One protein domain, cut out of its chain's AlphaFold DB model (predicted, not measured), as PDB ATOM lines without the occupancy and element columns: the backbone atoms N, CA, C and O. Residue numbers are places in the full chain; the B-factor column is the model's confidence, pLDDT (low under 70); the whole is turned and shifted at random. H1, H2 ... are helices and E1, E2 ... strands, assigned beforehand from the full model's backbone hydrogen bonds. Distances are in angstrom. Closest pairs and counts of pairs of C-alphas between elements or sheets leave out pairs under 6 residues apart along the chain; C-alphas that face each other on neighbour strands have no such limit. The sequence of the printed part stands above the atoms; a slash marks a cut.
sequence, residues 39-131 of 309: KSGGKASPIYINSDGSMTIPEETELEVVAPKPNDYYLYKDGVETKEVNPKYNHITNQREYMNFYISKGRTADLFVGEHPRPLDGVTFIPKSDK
ATOM      1  N   LYS A  39     388.849 110.305  74.575       96.00
ATOM      2  CA  LYS A  39     387.628 109.942  73.849       96.00
ATOM      3  C   LYS A  39     386.487 110.826  74.333       96.00
ATOM      4  O   LYS A  39     386.402 111.102  75.529       96.00
ATOM      5  N   SER A  40     385.616 111.245  73.421       95.25
ATOM      6  CA  SER A  40     384.388 111.950  73.789       95.25
ATOM      7  C   SER A  40     383.420 110.993  74.494       95.25
ATOM      8  O   SER A  40     383.169 109.885  74.016       95.25
ATOM      9  N   GLY A  41     382.883 111.430  75.633       94.50
ATOM     10  CA  GLY A  41     381.709 110.850  76.289       94.50
ATOM     11  C   GLY A  41     380.386 111.468  75.817       94.50
ATOM     12  O   GLY A  41     379.343 111.193  76.405       94.50
ATOM     13  N   GLY A  42     380.425 112.315  74.783       94.38
ATOM     14  CA  GLY A  42     379.356 113.232  74.400       94.38
ATOM     15  C   GLY A  42     379.302 114.474  75.296       94.38
ATOM     16  O   GLY A  42     380.185 114.714  76.123       94.38
ATOM     17  N   LYS A  43     378.229 115.260  75.149       93.88
ATOM     18  CA  LYS A  43     378.006 116.522  75.880       93.88
ATOM     19  C   LYS A  43     378.215 116.402  77.391       93.88
ATOM     20  O   LYS A  43     378.954 117.196  77.966       93.88
ATOM     21  N   ALA A  44     377.594 115.407  78.027       94.38
ATOM     22  CA  ALA A  44     377.672 115.201  79.469       94.38
ATOM     23  C   ALA A  44     377.992 113.742  79.815       94.38
ATOM     24  O   ALA A  44     377.256 112.833  79.432       94.38
ATOM     25  N   SER A  45     379.070 113.524  80.567       93.62
ATOM     26  CA  SER A  45     379.495 112.203  81.043       93.62
ATOM     27  C   SER A  45     380.304 112.330  82.339       93.62
ATOM     28  O   SER A  45     380.908 113.376  82.581       93.62
ATOM     29  N   PRO A  46     380.398 111.277  83.170       94.25
ATOM     30  CA  PRO A  46     381.496 111.188  84.125       94.25
ATOM     31  C   PRO A  46     382.820 111.018  83.367       94.25
ATOM     32  O   PRO A  46     382.838 110.575  82.212       94.25
ATOM     33  N   ILE A  47     383.935 111.326  84.024       94.81
ATOM     34  CA  ILE A  47     385.275 111.038  83.503       94.81
ATOM     35  C   ILE A  47     385.685 109.627  83.920       94.81
ATOM     36  O   ILE A  47     385.669 109.303  85.108       94.81
ATOM     37  N   TYR A  48     386.075 108.787  82.958       94.69
ATOM     38  CA  TYR A  48     386.412 107.388  83.234       94.69
ATOM     39  C   TYR A  48     387.579 106.842  82.411       94.69
ATOM     40  O   TYR A  48     387.899 107.309  81.317       94.69
ATOM     41  N   ILE A  49     388.234 105.832  82.977       96.62
ATOM     42  CA  ILE A  49     389.428 105.190  82.428       96.62
ATOM     43  C   ILE A  49     388.970 103.986  81.605       96.62
ATOM     44  O   ILE A  49     388.239 103.134  82.103       96.62
ATOM     45  N   ASN A  50     389.388 103.916  80.346       96.06
ATOM     46  CA  ASN A  50     389.033 102.825  79.445       96.06
ATOM     47  C   ASN A  50     389.989 101.643  79.609       96.06
ATOM     48  O   ASN A  50     391.147 101.813  79.982       96.06
ATOM     49  N   SER A  51     389.537 100.450  79.226       94.88
ATOM     50  CA  SER A  51     390.325  99.210  79.252       94.88
ATOM     51  C   SER A  51     391.481  99.148  78.236       94.88
ATOM     52  O   SER A  51     392.159  98.125  78.153       94.88
ATOM     53  N   ASP A  52     391.744 100.216  77.480       93.69
ATOM     54  CA  ASP A  52     392.919 100.395  76.614       93.69
ATOM     55  C   ASP A  52     393.901 101.466  77.132       93.69
ATOM     56  O   ASP A  52     394.902 101.750  76.480       93.69
ATOM     57  N   GLY A  53     393.642 102.051  78.308       92.94
ATOM     58  CA  GLY A  53     394.465 103.116  78.885       92.94
ATOM     59  C   GLY A  53     394.145 104.523  78.368       92.94
ATOM     60  O   GLY A  53     394.794 105.475  78.800       92.94
ATOM     61  N   SER A  54     393.144 104.700  77.495       95.00
ATOM     62  CA  SER A  54     392.620 106.034  77.166       95.00
ATOM     63  C   SER A  54     391.678 106.552  78.260       95.00
ATOM     64  O   SER A  54     391.094 105.772  79.016       95.00
ATOM     65  N   MET A  55     391.408 107.857  78.291       96.19
ATOM     66  CA  MET A  55     390.411 108.446  79.195       96.19
ATOM     67  C   MET A  55     389.221 109.000  78.404       96.19
ATOM     68  O   MET A  55     389.409 109.747  77.445       96.19
ATOM     69  N   THR A  56     388.004 108.629  78.795       96.06
ATOM     70  CA  THR A  56     386.777 109.226  78.257       96.06
ATOM     71  C   THR A  56     386.421 110.444  79.093       96.06
ATOM     72  O   THR A  56     386.422 110.366  80.325       96.06
ATOM     73  N   ILE A  57     386.149 111.563  78.424       96.50
ATOM     74  CA  ILE A  57     385.854 112.859  79.038       96.50
ATOM     75  C   ILE A  57     384.642 113.507  78.344       96.50
ATOM     76  O   ILE A  57     384.426 113.253  77.154       96.50
ATOM     77  N   PRO A  58     383.854 114.332  79.047       94.81
ATOM     78  CA  PRO A  58     382.745 115.067  78.448       94.81
ATOM     79  C   PRO A  58     383.234 116.164  77.494       94.81
ATOM     80  O   PRO A  58     384.346 116.677  77.624       94.81
ATOM     81  N   GLU A  59     382.366 116.566  76.570       92.25
ATOM     82  CA  GLU A  59     382.572 117.739  75.712       92.25
ATOM     83  C   GLU A  59     382.173 119.052  76.411       92.25
ATOM     84  O   GLU A  59     382.835 120.067  76.209       92.25
ATOM     85  N   GLU A  60     381.117 119.033  77.239       90.31
ATOM     86  CA  GLU A  60     380.512 120.233  77.844       90.31
ATOM     87  C   GLU A  60     380.431 120.163  79.384       90.31
ATOM     88  O   GLU A  60     380.760 121.145  80.047       90.31
ATOM     89  N   THR A  61     380.038 119.018  79.965       92.06
ATOM     90  CA  THR A  61     379.705 118.904  81.404       92.06
ATOM     91  C   THR A  61     380.219 117.604  82.041       92.06
ATOM     92  O   THR A  61     379.790 116.515  81.657       92.06
ATOM     93  N   GLU A  62     381.074 117.691  83.069       92.44
ATOM     94  CA  GLU A  62     381.410 116.531  83.920       92.44
ATOM     95  C   GLU A  62     380.229 116.198  84.838       92.44
ATOM     96  O   GLU A  62     379.713 117.054  85.555       92.44
ATOM     97  N   LEU A  63     379.782 114.941  84.801       92.12
ATOM     98  CA  LEU A  63     378.816 114.414  85.763       92.12
ATOM     99  C   LEU A  63     379.579 113.905  86.989       92.12
ATOM    100  O   LEU A  63     380.424 113.019  86.857       92.12
ATOM    101  N   GLU A  64     379.252 114.429  88.173       90.12
ATOM    102  CA  GLU A  64     379.875 114.077  89.461       90.12
ATOM    103  C   GLU A  64     379.458 112.673  89.951       90.12
ATOM    104  O   GLU A  64     378.811 112.494  90.981       90.12
ATOM    105  N   VAL A  65     379.814 111.644  89.180       90.88
ATOM    106  CA  VAL A  65     379.493 110.239  89.447       90.88
ATOM    107  C   VAL A  65     380.784 109.429  89.472       90.88
ATOM    108  O   VAL A  65     381.601 109.510  88.555       90.88
ATOM    109  N   VAL A  66     380.962 108.608  90.510       86.62
ATOM    110  CA  VAL A  66     382.121 107.712  90.629       86.62
ATOM    111  C   VAL A  66     382.036 106.629  89.554       86.62
ATOM    112  O   VAL A  66     381.310 105.646  89.697       86.62
ATOM    113  N   ALA A  67     382.788 106.807  88.470       89.19
ATOM    114  CA  ALA A  67     382.895 105.802  87.427       89.19
ATOM    115  C   ALA A  67     383.718 104.583  87.894       89.19
ATOM    116  O   ALA A  67     384.710 104.745  88.616       89.19
ATOM    117  N   PRO A  68     383.355 103.358  87.472       90.12
ATOM    118  CA  PRO A  68     384.155 102.172  87.746       90.12
ATOM    119  C   PRO A  68     385.505 102.241  87.022       90.12
ATOM    120  O   PRO A  68     385.625 102.774  85.917       90.12
ATOM    121  N   LYS A  69     386.533 101.661  87.647       92.50
ATOM    122  CA  LYS A  69     387.835 101.412  87.013       92.50
ATOM    123  C   LYS A  69     387.764 100.151  86.136       92.50
ATOM    124  O   LYS A  69     386.933  99.286  86.410       92.50
ATOM    125  N   PRO A  70     388.651  99.998  85.136       94.69
ATOM    126  CA  PRO A  70     388.853  98.721  84.458       94.69
ATOM    127  C   PRO A  70     389.173  97.587  85.442       94.69
ATOM    128  O   PRO A  70     389.915  97.795  86.401       94.69
ATOM    129  N   ASN A  71     388.680  96.375  85.170       93.12
ATOM    130  CA  ASN A  71     388.923  95.192  86.011       93.12
ATOM    131  C   ASN A  71     390.413  94.817  86.133       93.12
ATOM    132  O   ASN A  71     390.783  94.067  87.026       93.12
ATOM    133  N   ASP A  72     391.266  95.298  85.225       93.81
ATOM    134  CA  ASP A  72     392.716  95.091  85.237       93.81
ATOM    135  C   ASP A  72     393.496  96.331  85.715       93.81
ATOM    136  O   ASP A  72     394.705  96.414  85.493       93.81
ATOM    137  N   TYR A  73     392.828  97.319  86.328       94.88
ATOM    138  CA  TYR A  73     393.460  98.563  86.786       94.88
ATOM    139  C   TYR A  73     394.518  98.329  87.871       94.88
ATOM    140  O   TYR A  73     395.556  98.996  87.887       94.88
ATOM    141  N   TYR A  74     394.270  97.368  88.757       94.69
ATOM    142  CA  TYR A  74     395.221  96.904  89.759       94.69
ATOM    143  C   TYR A  74     395.802  95.541  89.370       94.69
ATOM    144  O   TYR A  74     395.160  94.731  88.702       94.69
ATOM    145  N   LEU A  75     397.040  95.277  89.791       93.38
ATOM    146  CA  LEU A  75     397.670  93.973  89.607       93.38
ATOM    147  C   LEU A  75     397.087  92.949  90.583       93.38
ATOM    148  O   LEU A  75     396.930  93.232  91.771       93.38
ATOM    149  N   TYR A  76     396.858  91.733  90.095       91.12
ATOM    150  CA  TYR A  76     396.498  90.581  90.918       91.12
ATOM    151  C   TYR A  76     397.747  89.762  91.254       91.12
ATOM    152  O   TYR A  76     398.588  89.524  90.384       91.12
ATOM    153  N   LYS A  77     397.863  89.307  92.505       89.12
ATOM    154  CA  LYS A  77     398.915  88.389  92.971       89.12
ATOM    155  C   LYS A  77     398.233  87.248  93.726       89.12
ATOM    156  O   LYS A  77     397.371  87.496  94.563       89.12
ATOM    157  N   ASP A  78     398.532  86.009  93.339       90.88
ATOM    158  CA  ASP A  78     397.931  84.780  93.888       90.88
ATOM    159  C   ASP A  78     396.383  84.777  93.917       90.88
ATOM    160  O   ASP A  78     395.747  84.227  94.812       90.88
ATOM    161  N   GLY A  79     395.764  85.413  92.913       87.19
ATOM    162  CA  GLY A  79     394.306  85.551  92.779       87.19
ATOM    163  C   GLY A  79     393.680  86.716  93.559       87.19
ATOM    164  O   GLY A  79     392.490  86.974  93.397       87.19
ATOM    165  N   VAL A  80     394.459  87.453  94.355       88.50
ATOM    166  CA  VAL A  80     394.001  88.597  95.158       88.50
ATOM    167  C   VAL A  80     394.372  89.914  94.471       88.50
ATOM    168  O   VAL A  80     395.504  90.080  94.013       88.50
ATOM    169  N   GLU A  81     393.435  90.864  94.403       89.19
ATOM    170  CA  GLU A  81     393.709  92.221  93.908       89.19
ATOM    171  C   GLU A  81     394.646  92.959  94.882       89.19
ATOM    172  O   GLU A  81     394.421  92.988  96.095       89.19
ATOM    173  N   THR A  82     395.711  93.564  94.360       92.19
ATOM    174  CA  THR A  82     396.638  94.393  95.145       92.19
ATOM    175  C   THR A  82     396.294  95.881  95.023       92.19
ATOM    176  O   THR A  82     395.422  96.274  94.264       92.19
ATOM    177  N   LYS A  83     397.008  96.755  95.743       90.94
ATOM    178  CA  LYS A  83     396.911  98.219  95.543       90.94
ATOM    179  C   LYS A  83     397.931  98.759  94.527       90.94
ATOM    180  O   LYS A  83     398.066  99.970  94.376       90.94
ATOM    181  N   GLU A  84     398.661  97.871  93.856       93.00
ATOM    182  CA  GLU A  84     399.682  98.194  92.861       93.00
ATOM    183  C   GLU A  84     398.997  98.432  91.512       93.00
ATOM    184  O   GLU A  84     398.315  97.546  90.993       93.00
ATOM    185  N   VAL A  85     399.115  99.645  90.968       92.50
ATOM    186  CA  VAL A  85     398.509  99.994  89.674       92.50
ATOM    187  C   VAL A  85     399.205  99.198  88.571       92.50
ATOM    188  O   VAL A  85     400.431  99.106  88.532       92.50
ATOM    189  N   ASN A  86     398.418  98.608  87.675       94.12
ATOM    190  CA  ASN A  86     398.935  97.928  86.493       94.12
ATOM    191  C   ASN A  86     399.685  98.949  85.611       94.12
ATOM    192  O   ASN A  86     399.085  99.972  85.272       94.12
ATOM    193  N   PRO A  87     400.950  98.696  85.199       91.56
ATOM    194  CA  PRO A  87     401.773  99.651  84.448       91.56
ATOM    195  C   PRO A  87     401.097 100.291  83.228       91.56
ATOM    196  O   PRO A  87     401.360 101.451  82.918       91.56
ATOM    197  N   LYS A  88     400.158  99.568  82.606       91.69
ATOM    198  CA  LYS A  88     399.230 100.025  81.559       91.69
ATOM    199  C   LYS A  88     398.468 101.323  81.881       91.69
ATOM    200  O   LYS A  88     398.007 101.988  80.959       91.69
ATOM    201  N   TYR A  89     398.315 101.670  83.158       93.81
ATOM    202  CA  TYR A  89     397.569 102.835  83.642       93.81
ATOM    203  C   TYR A  89     398.430 103.833  84.434       93.81
ATOM    204  O   TYR A  89     397.896 104.813  84.955       93.81
ATOM    205  N   ASN A  90     399.753 103.643  84.512       91.25
ATOM    206  CA  ASN A  90     400.641 104.535  85.274       91.25
ATOM    207  C   ASN A  90     400.591 105.995  84.785       91.25
ATOM    208  O   ASN A  90     400.780 106.921  85.572       91.25
ATOM    209  N   HIS A  91     400.294 106.220  83.502       91.06
ATOM    210  CA  HIS A  91     400.192 107.556  82.911       91.06
ATOM    211  C   HIS A  91     398.881 108.290  83.207       91.06
ATOM    212  O   HIS A  91     398.797 109.485  82.927       91.06
ATOM    213  N   ILE A  92     397.858 107.619  83.748       93.62
ATOM    214  CA  ILE A  92     396.512 108.192  83.906       93.62
ATOM    215  C   ILE A  92     396.520 109.442  84.796       93.62
ATOM    216  O   ILE A  92     395.822 110.408  84.490       93.62
ATOM    217  N   THR A  93     397.347 109.471  85.848       92.75
ATOM    218  CA  THR A  93     397.526 110.658  86.702       92.75
ATOM    219  C   THR A  93     397.990 111.859  85.875       92.75
ATOM    220  O   THR A  93     397.327 112.896  85.861       92.75
ATOM    221  N   ASN A  94     399.066 111.688  85.102       93.19
ATOM    222  CA  ASN A  94     399.626 112.731  84.243       93.19
ATOM    223  C   ASN A  94     398.642 113.144  83.142       93.19
ATOM    224  O   ASN A  94     398.521 114.325  82.825       93.19
ATOM    225  N   GLN A  95     397.890 112.187  82.589       94.62
ATOM    226  CA  GLN A  95     396.871 112.464  81.585       94.62
ATOM    227  C   GLN A  95     395.687 113.266  82.159       94.62
ATOM    228  O   GLN A  95     395.163 114.145  81.470       94.62
ATOM    229  N   ARG A  96     395.277 113.032  83.416       93.75
ATOM    230  CA  ARG A  96     394.248 113.854  84.084       93.75
ATOM    231  C   ARG A  96     394.764 115.256  84.413       93.75
ATOM    232  O   ARG A  96     394.007 116.217  84.332       93.75
ATOM    233  N   GLU A  97     396.056 115.411  84.689       94.31
ATOM    234  CA  GLU A  97     396.682 116.732  84.828       94.31
ATOM    235  C   GLU A  97     396.801 117.479  83.487       94.31
ATOM    236  O   GLU A  97     396.505 118.673  83.432       94.31
ATOM    237  N   TYR A  98     397.130 116.782  82.393       95.44
ATOM    238  CA  TYR A  98     397.133 117.335  81.032       95.44
ATOM    239  C   TYR A  98     395.736 117.802  80.596       95.44
ATOM    240  O   TYR A  98     395.576 118.877  80.018       95.44
ATOM    241  N   MET A  99     394.705 117.025  80.932       94.88
ATOM    242  CA  MET A  99     393.306 117.408  80.747       94.88
ATOM    243  C   MET A  99     392.950 118.673  81.541       94.88
ATOM    244  O   MET A  99     392.411 119.618  80.971       94.88
ATOM    245  N   ASN A 100     393.299 118.726  82.832       93.50
ATOM    246  CA  ASN A 100     393.046 119.894  83.681       93.50
ATOM    247  C   ASN A 100     393.740 121.162  83.148       93.50
ATOM    248  O   ASN A 100     393.172 122.249  83.220       93.50
ATOM    249  N   PHE A 101     394.934 121.030  82.563       94.12
ATOM    250  CA  PHE A 101     395.620 122.120  81.863       94.12
ATOM    251  C   PHE A 101     394.806 122.649  80.667       94.12
ATOM    252  O   PHE A 101     394.622 123.861  80.566       94.12
ATOM    253  N   TYR A 102     394.234 121.783  79.825       94.88
ATOM    254  CA  TYR A 102     393.352 122.203  78.721       94.88
ATOM    255  C   TYR A 102     392.025 122.813  79.213       94.88
ATOM    256  O   TYR A 102     391.578 123.824  78.665       94.88
ATOM    257  N   ILE A 103     391.437 122.273  80.288       92.94
ATOM    258  CA  ILE A 103     390.247 122.846  80.946       92.94
ATOM    259  C   ILE A 103     390.555 124.259  81.471       92.94
ATOM    260  O   ILE A 103     389.794 125.185  81.205       92.94
ATOM    261  N   SER A 104     391.716 124.474  82.108       92.12
ATOM    262  CA  SER A 104     392.156 125.797  82.600       92.12
ATOM    263  C   SER A 104     392.350 126.862  81.509       92.12
ATOM    264  O   SER A 104     392.510 128.043  81.816       92.12
ATOM    265  N   LYS A 105     392.339 126.456  80.233       92.38
ATOM    266  CA  LYS A 105     392.421 127.333  79.057       92.38
ATOM    267  C   LYS A 105     391.090 127.463  78.310       92.38
ATOM    268  O   LYS A 105     391.030 128.200  77.333       92.38
ATOM    269  N   GLY A 106     390.041 126.749  78.733       92.00
ATOM    270  CA  GLY A 106     388.767 126.668  78.011       92.00
ATOM    271  C   GLY A 106     388.869 125.921  76.674       92.00
ATOM    272  O   GLY A 106     388.090 126.183  75.764       92.00
ATOM    273  N   ARG A 107     389.852 125.020  76.525       93.50
ATOM    274  CA  ARG A 107     390.211 124.361  75.253       93.50
ATOM    275  C   ARG A 107     389.991 122.846  75.278       93.50
ATOM    276  O   ARG A 107     390.640 122.117  74.539       93.50
ATOM    277  N   THR A 108     389.075 122.344  76.109       92.88
ATOM    278  CA  THR A 108     388.800 120.900  76.269       92.88
ATOM    279  C   THR A 108     388.545 120.184  74.935       92.88
ATOM    280  O   THR A 108     389.040 119.079  74.741       92.88
ATOM    281  N   ALA A 109     387.863 120.832  73.984       93.56
ATOM    282  CA  ALA A 109     387.595 120.278  72.654       93.56
ATOM    283  C   ALA A 109     388.868 119.932  71.847       93.56
ATOM    284  O   ALA A 109     388.867 118.967  71.082       93.56
ATOM    285  N   ASP A 110     389.976 120.656  72.047       94.94
ATOM    286  CA  ASP A 110     391.257 120.377  71.386       94.94
ATOM    287  C   ASP A 110     391.840 119.000  71.773       94.94
ATOM    288  O   ASP A 110     392.658 118.470  71.019       94.94
ATOM    289  N   LEU A 111     391.434 118.415  72.914       95.88
ATOM    290  CA  LEU A 111     391.887 117.096  73.395       95.88
ATOM    291  C   LEU A 111     391.405 115.929  72.518       95.88
ATOM    292  O   LEU A 111     391.988 114.846  72.562       95.88
ATOM    293  N   PHE A 112     390.342 116.131  71.735       94.94
ATOM    294  CA  PHE A 112     389.791 115.119  70.826       94.94
ATOM    295  C   PHE A 112     390.426 115.157  69.427       94.94
ATOM    296  O   PHE A 112     390.089 114.337  68.572       94.94
ATOM    297  N   VAL A 113     391.320 116.117  69.163       92.00
ATOM    298  CA  VAL A 113     391.815 116.429  67.816       92.00
ATOM    299  C   VAL A 113     393.330 116.270  67.755       92.00
ATOM    300  O   VAL A 113     394.067 117.102  68.278       92.00
ATOM    301  N   GLY A 114     393.809 115.240  67.054       89.00
ATOM    302  CA  GLY A 114     395.237 114.992  66.816       89.00
ATOM    303  C   GLY A 114     395.912 114.141  67.897       89.00
ATOM    304  O   GLY A 114     395.274 113.319  68.550       89.00
ATOM    305  N   GLU A 115     397.230 114.298  68.053       91.19
ATOM    306  CA  GLU A 115     398.018 113.559  69.049       91.19
ATOM    307  C   GLU A 115     398.413 114.432  70.250       91.19
ATOM    308  O   GLU A 115     398.536 115.658  70.144       91.19
ATOM    309  N   HIS A 116     398.610 113.770  71.396       93.12
ATOM    310  CA  HIS A 116     398.955 114.369  72.682       93.12
ATOM    311  C   HIS A 116     400.014 113.516  73.416       93.12
ATOM    312  O   HIS A 116     400.009 112.291  73.258       93.12
ATOM    313  N   PRO A 117     400.880 114.113  74.257       92.56
ATOM    314  CA  PRO A 117     400.944 115.538  74.579       92.56
ATOM    315  C   PRO A 117     401.487 116.401  73.429       92.56
ATOM    316  O   PRO A 117     402.454 116.054  72.760       92.56
ATOM    317  N   ARG A 118     400.872 117.573  73.251       90.69
ATOM    318  CA  ARG A 118     401.386 118.703  72.461       90.69
ATOM    319  C   ARG A 118     401.352 120.006  73.275       90.69
ATOM    320  O   ARG A 118     400.529 120.087  74.201       90.69
ATOM    321  N   PRO A 119     402.175 121.017  72.932       90.06
ATOM    322  CA  PRO A 119     402.061 122.359  73.496       90.06
ATOM    323  C   PRO A 119     400.692 122.985  73.207       90.06
ATOM    324  O   PRO A 119     400.109 122.746  72.149       90.06
ATOM    325  N   LEU A 120     400.205 123.812  74.131       90.88
ATOM    326  CA  LEU A 120     398.997 124.624  73.974       90.88
ATOM    327  C   LEU A 120     399.396 126.097  74.068       90.88
ATOM    328  O   LEU A 120     400.023 126.502  75.045       90.88
ATOM    329  N   ASP A 121     399.094 126.872  73.028       88.50
ATOM    330  CA  ASP A 121     399.449 128.295  72.904       88.50
ATOM    331  C   ASP A 121     400.950 128.571  73.192       88.50
ATOM    332  O   ASP A 121     401.327 129.538  73.850       88.50
ATOM    333  N   GLY A 122     401.824 127.664  72.730       88.00
ATOM    334  CA  GLY A 122     403.281 127.699  72.940       88.00
ATOM    335  C   GLY A 122     403.773 127.115  74.273       88.00
ATOM    336  O   GLY A 122     404.972 126.894  74.432       88.00
ATOM    337  N   VAL A 123     402.877 126.806  75.215       88.00
ATOM    338  CA  VAL A 123     403.217 126.239  76.528       88.00
ATOM    339  C   VAL A 123     403.219 124.711  76.469       88.00
ATOM    340  O   VAL A 123     402.178 124.078  76.279       88.00
ATOM    341  N   THR A 124     404.388 124.103  76.666       88.50
ATOM    342  CA  THR A 124     404.530 122.651  76.854       88.50
ATOM    343  C   THR A 124     404.063 122.251  78.254       88.50
ATOM    344  O   THR A 124     404.493 122.837  79.245       88.50
ATOM    345  N   PHE A 125     403.211 121.230  78.347       89.19
ATOM    346  CA  PHE A 125     402.856 120.616  79.626       89.19
ATOM    347  C   PHE A 125     404.023 119.779  80.167       89.19
ATOM    348  O   PHE A 125     404.562 118.944  79.443       89.19
ATOM    349  N   ILE A 126     404.364 119.973  81.442       86.00
ATOM    350  CA  ILE A 126     405.363 119.180  82.171       86.00
ATOM    351  C   ILE A 126     404.613 118.372  83.245       86.00
ATOM    352  O   ILE A 126     404.012 118.990  84.130       86.00
ATOM    353  N   PRO A 127     404.610 117.026  83.190       81.88
ATOM    354  CA  PRO A 127     403.963 116.195  84.203       81.88
ATOM    355  C   PRO A 127     404.593 116.365  85.591       81.88
ATOM    356  O   PRO A 127     405.807 116.521  85.714       81.88
ATOM    357  N   LYS A 128     403.802 116.272  86.669       74.25
ATOM    358  CA  LYS A 128     404.357 116.371  88.033       74.25
ATOM    359  C   LYS A 128     405.234 115.183  88.435       74.25
ATOM    360  O   LYS A 128     406.089 115.361  89.296       74.25
ATOM    361  N   SER A 129     405.062 114.009  87.822       69.06
ATOM    362  CA  SER A 129     405.978 112.867  87.998       69.06
ATOM    363  C   SER A 129     407.401 113.167  87.536       69.06
ATOM    364  O   SER A 129     408.348 112.598  88.066       69.06
ATOM    365  N   ASP A 130     407.541 114.072  86.569       59.34
ATOM    366  CA  ASP A 130     408.796 114.337  85.868       59.34
ATOM    367  C   ASP A 130     409.603 115.438  86.586       59.34
ATOM    368  O   ASP A 130     410.703 115.796  86.172       59.34
ATOM    369  N   LYS A 131     409.083 115.956  87.711       56.38
ATOM    370  CA  LYS A 131     409.788 116.855  88.637       56.38
ATOM    371  C   LYS A 131     410.783 116.079  89.507       56.38
ATOM    372  O   LYS A 131     410.651 116.002  90.730       56.38
TER     373      LYS A 131
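This is residues 39 to 131 of the 309 residues of an uncharacterized protein of Mammaliicoccus sciuri (UniProt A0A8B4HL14). With little regular structure, the model has loops around short strand E1 on one side of helix H1, the end of the tail, residues 124 to 131, on the other, hairpin E2-E3 at one end and H2 folding back at the other. The 93 printed residues include three named strands, then two named helices; the class is mixed, with 30 residues in named elements. It is only just compact, close to loose: radius of gyration of the C-alphas 14.6 A, spans 48 by 33 by 21 A.

E1, residues 55 to 57, pairs with no named strand; residues 39 to 40 pair parallel with its residues 56 to 57. E2, residues 74 to 77, and E3, residues 80 to 85, form an antiparallel hairpin; N 75 and O 84, 2.9 A, are within hydrogen-bond range. H1, residues 92 to 103, touches H2, residues 108 to 112, with residues 99 to 102 alone; the closest C-alphas, Tyr 102 and Thr 108, are 5.3 A apart. Every O i to N i+4 pair in H1 is within range; H2 has 0 of 1, but 2 of 2 O i to N i+3.

E1 begins at C-alpha 55 (390.411, 108.446, 79.195). E3 spans 13.4 A, H1 16.2 A. H2 ends at C-alpha 112 (389.791, 115.119, 70.826).

The printed part has no cut; E1 to E2 is a long link. Residues 129 to 131 have pLDDT under 70.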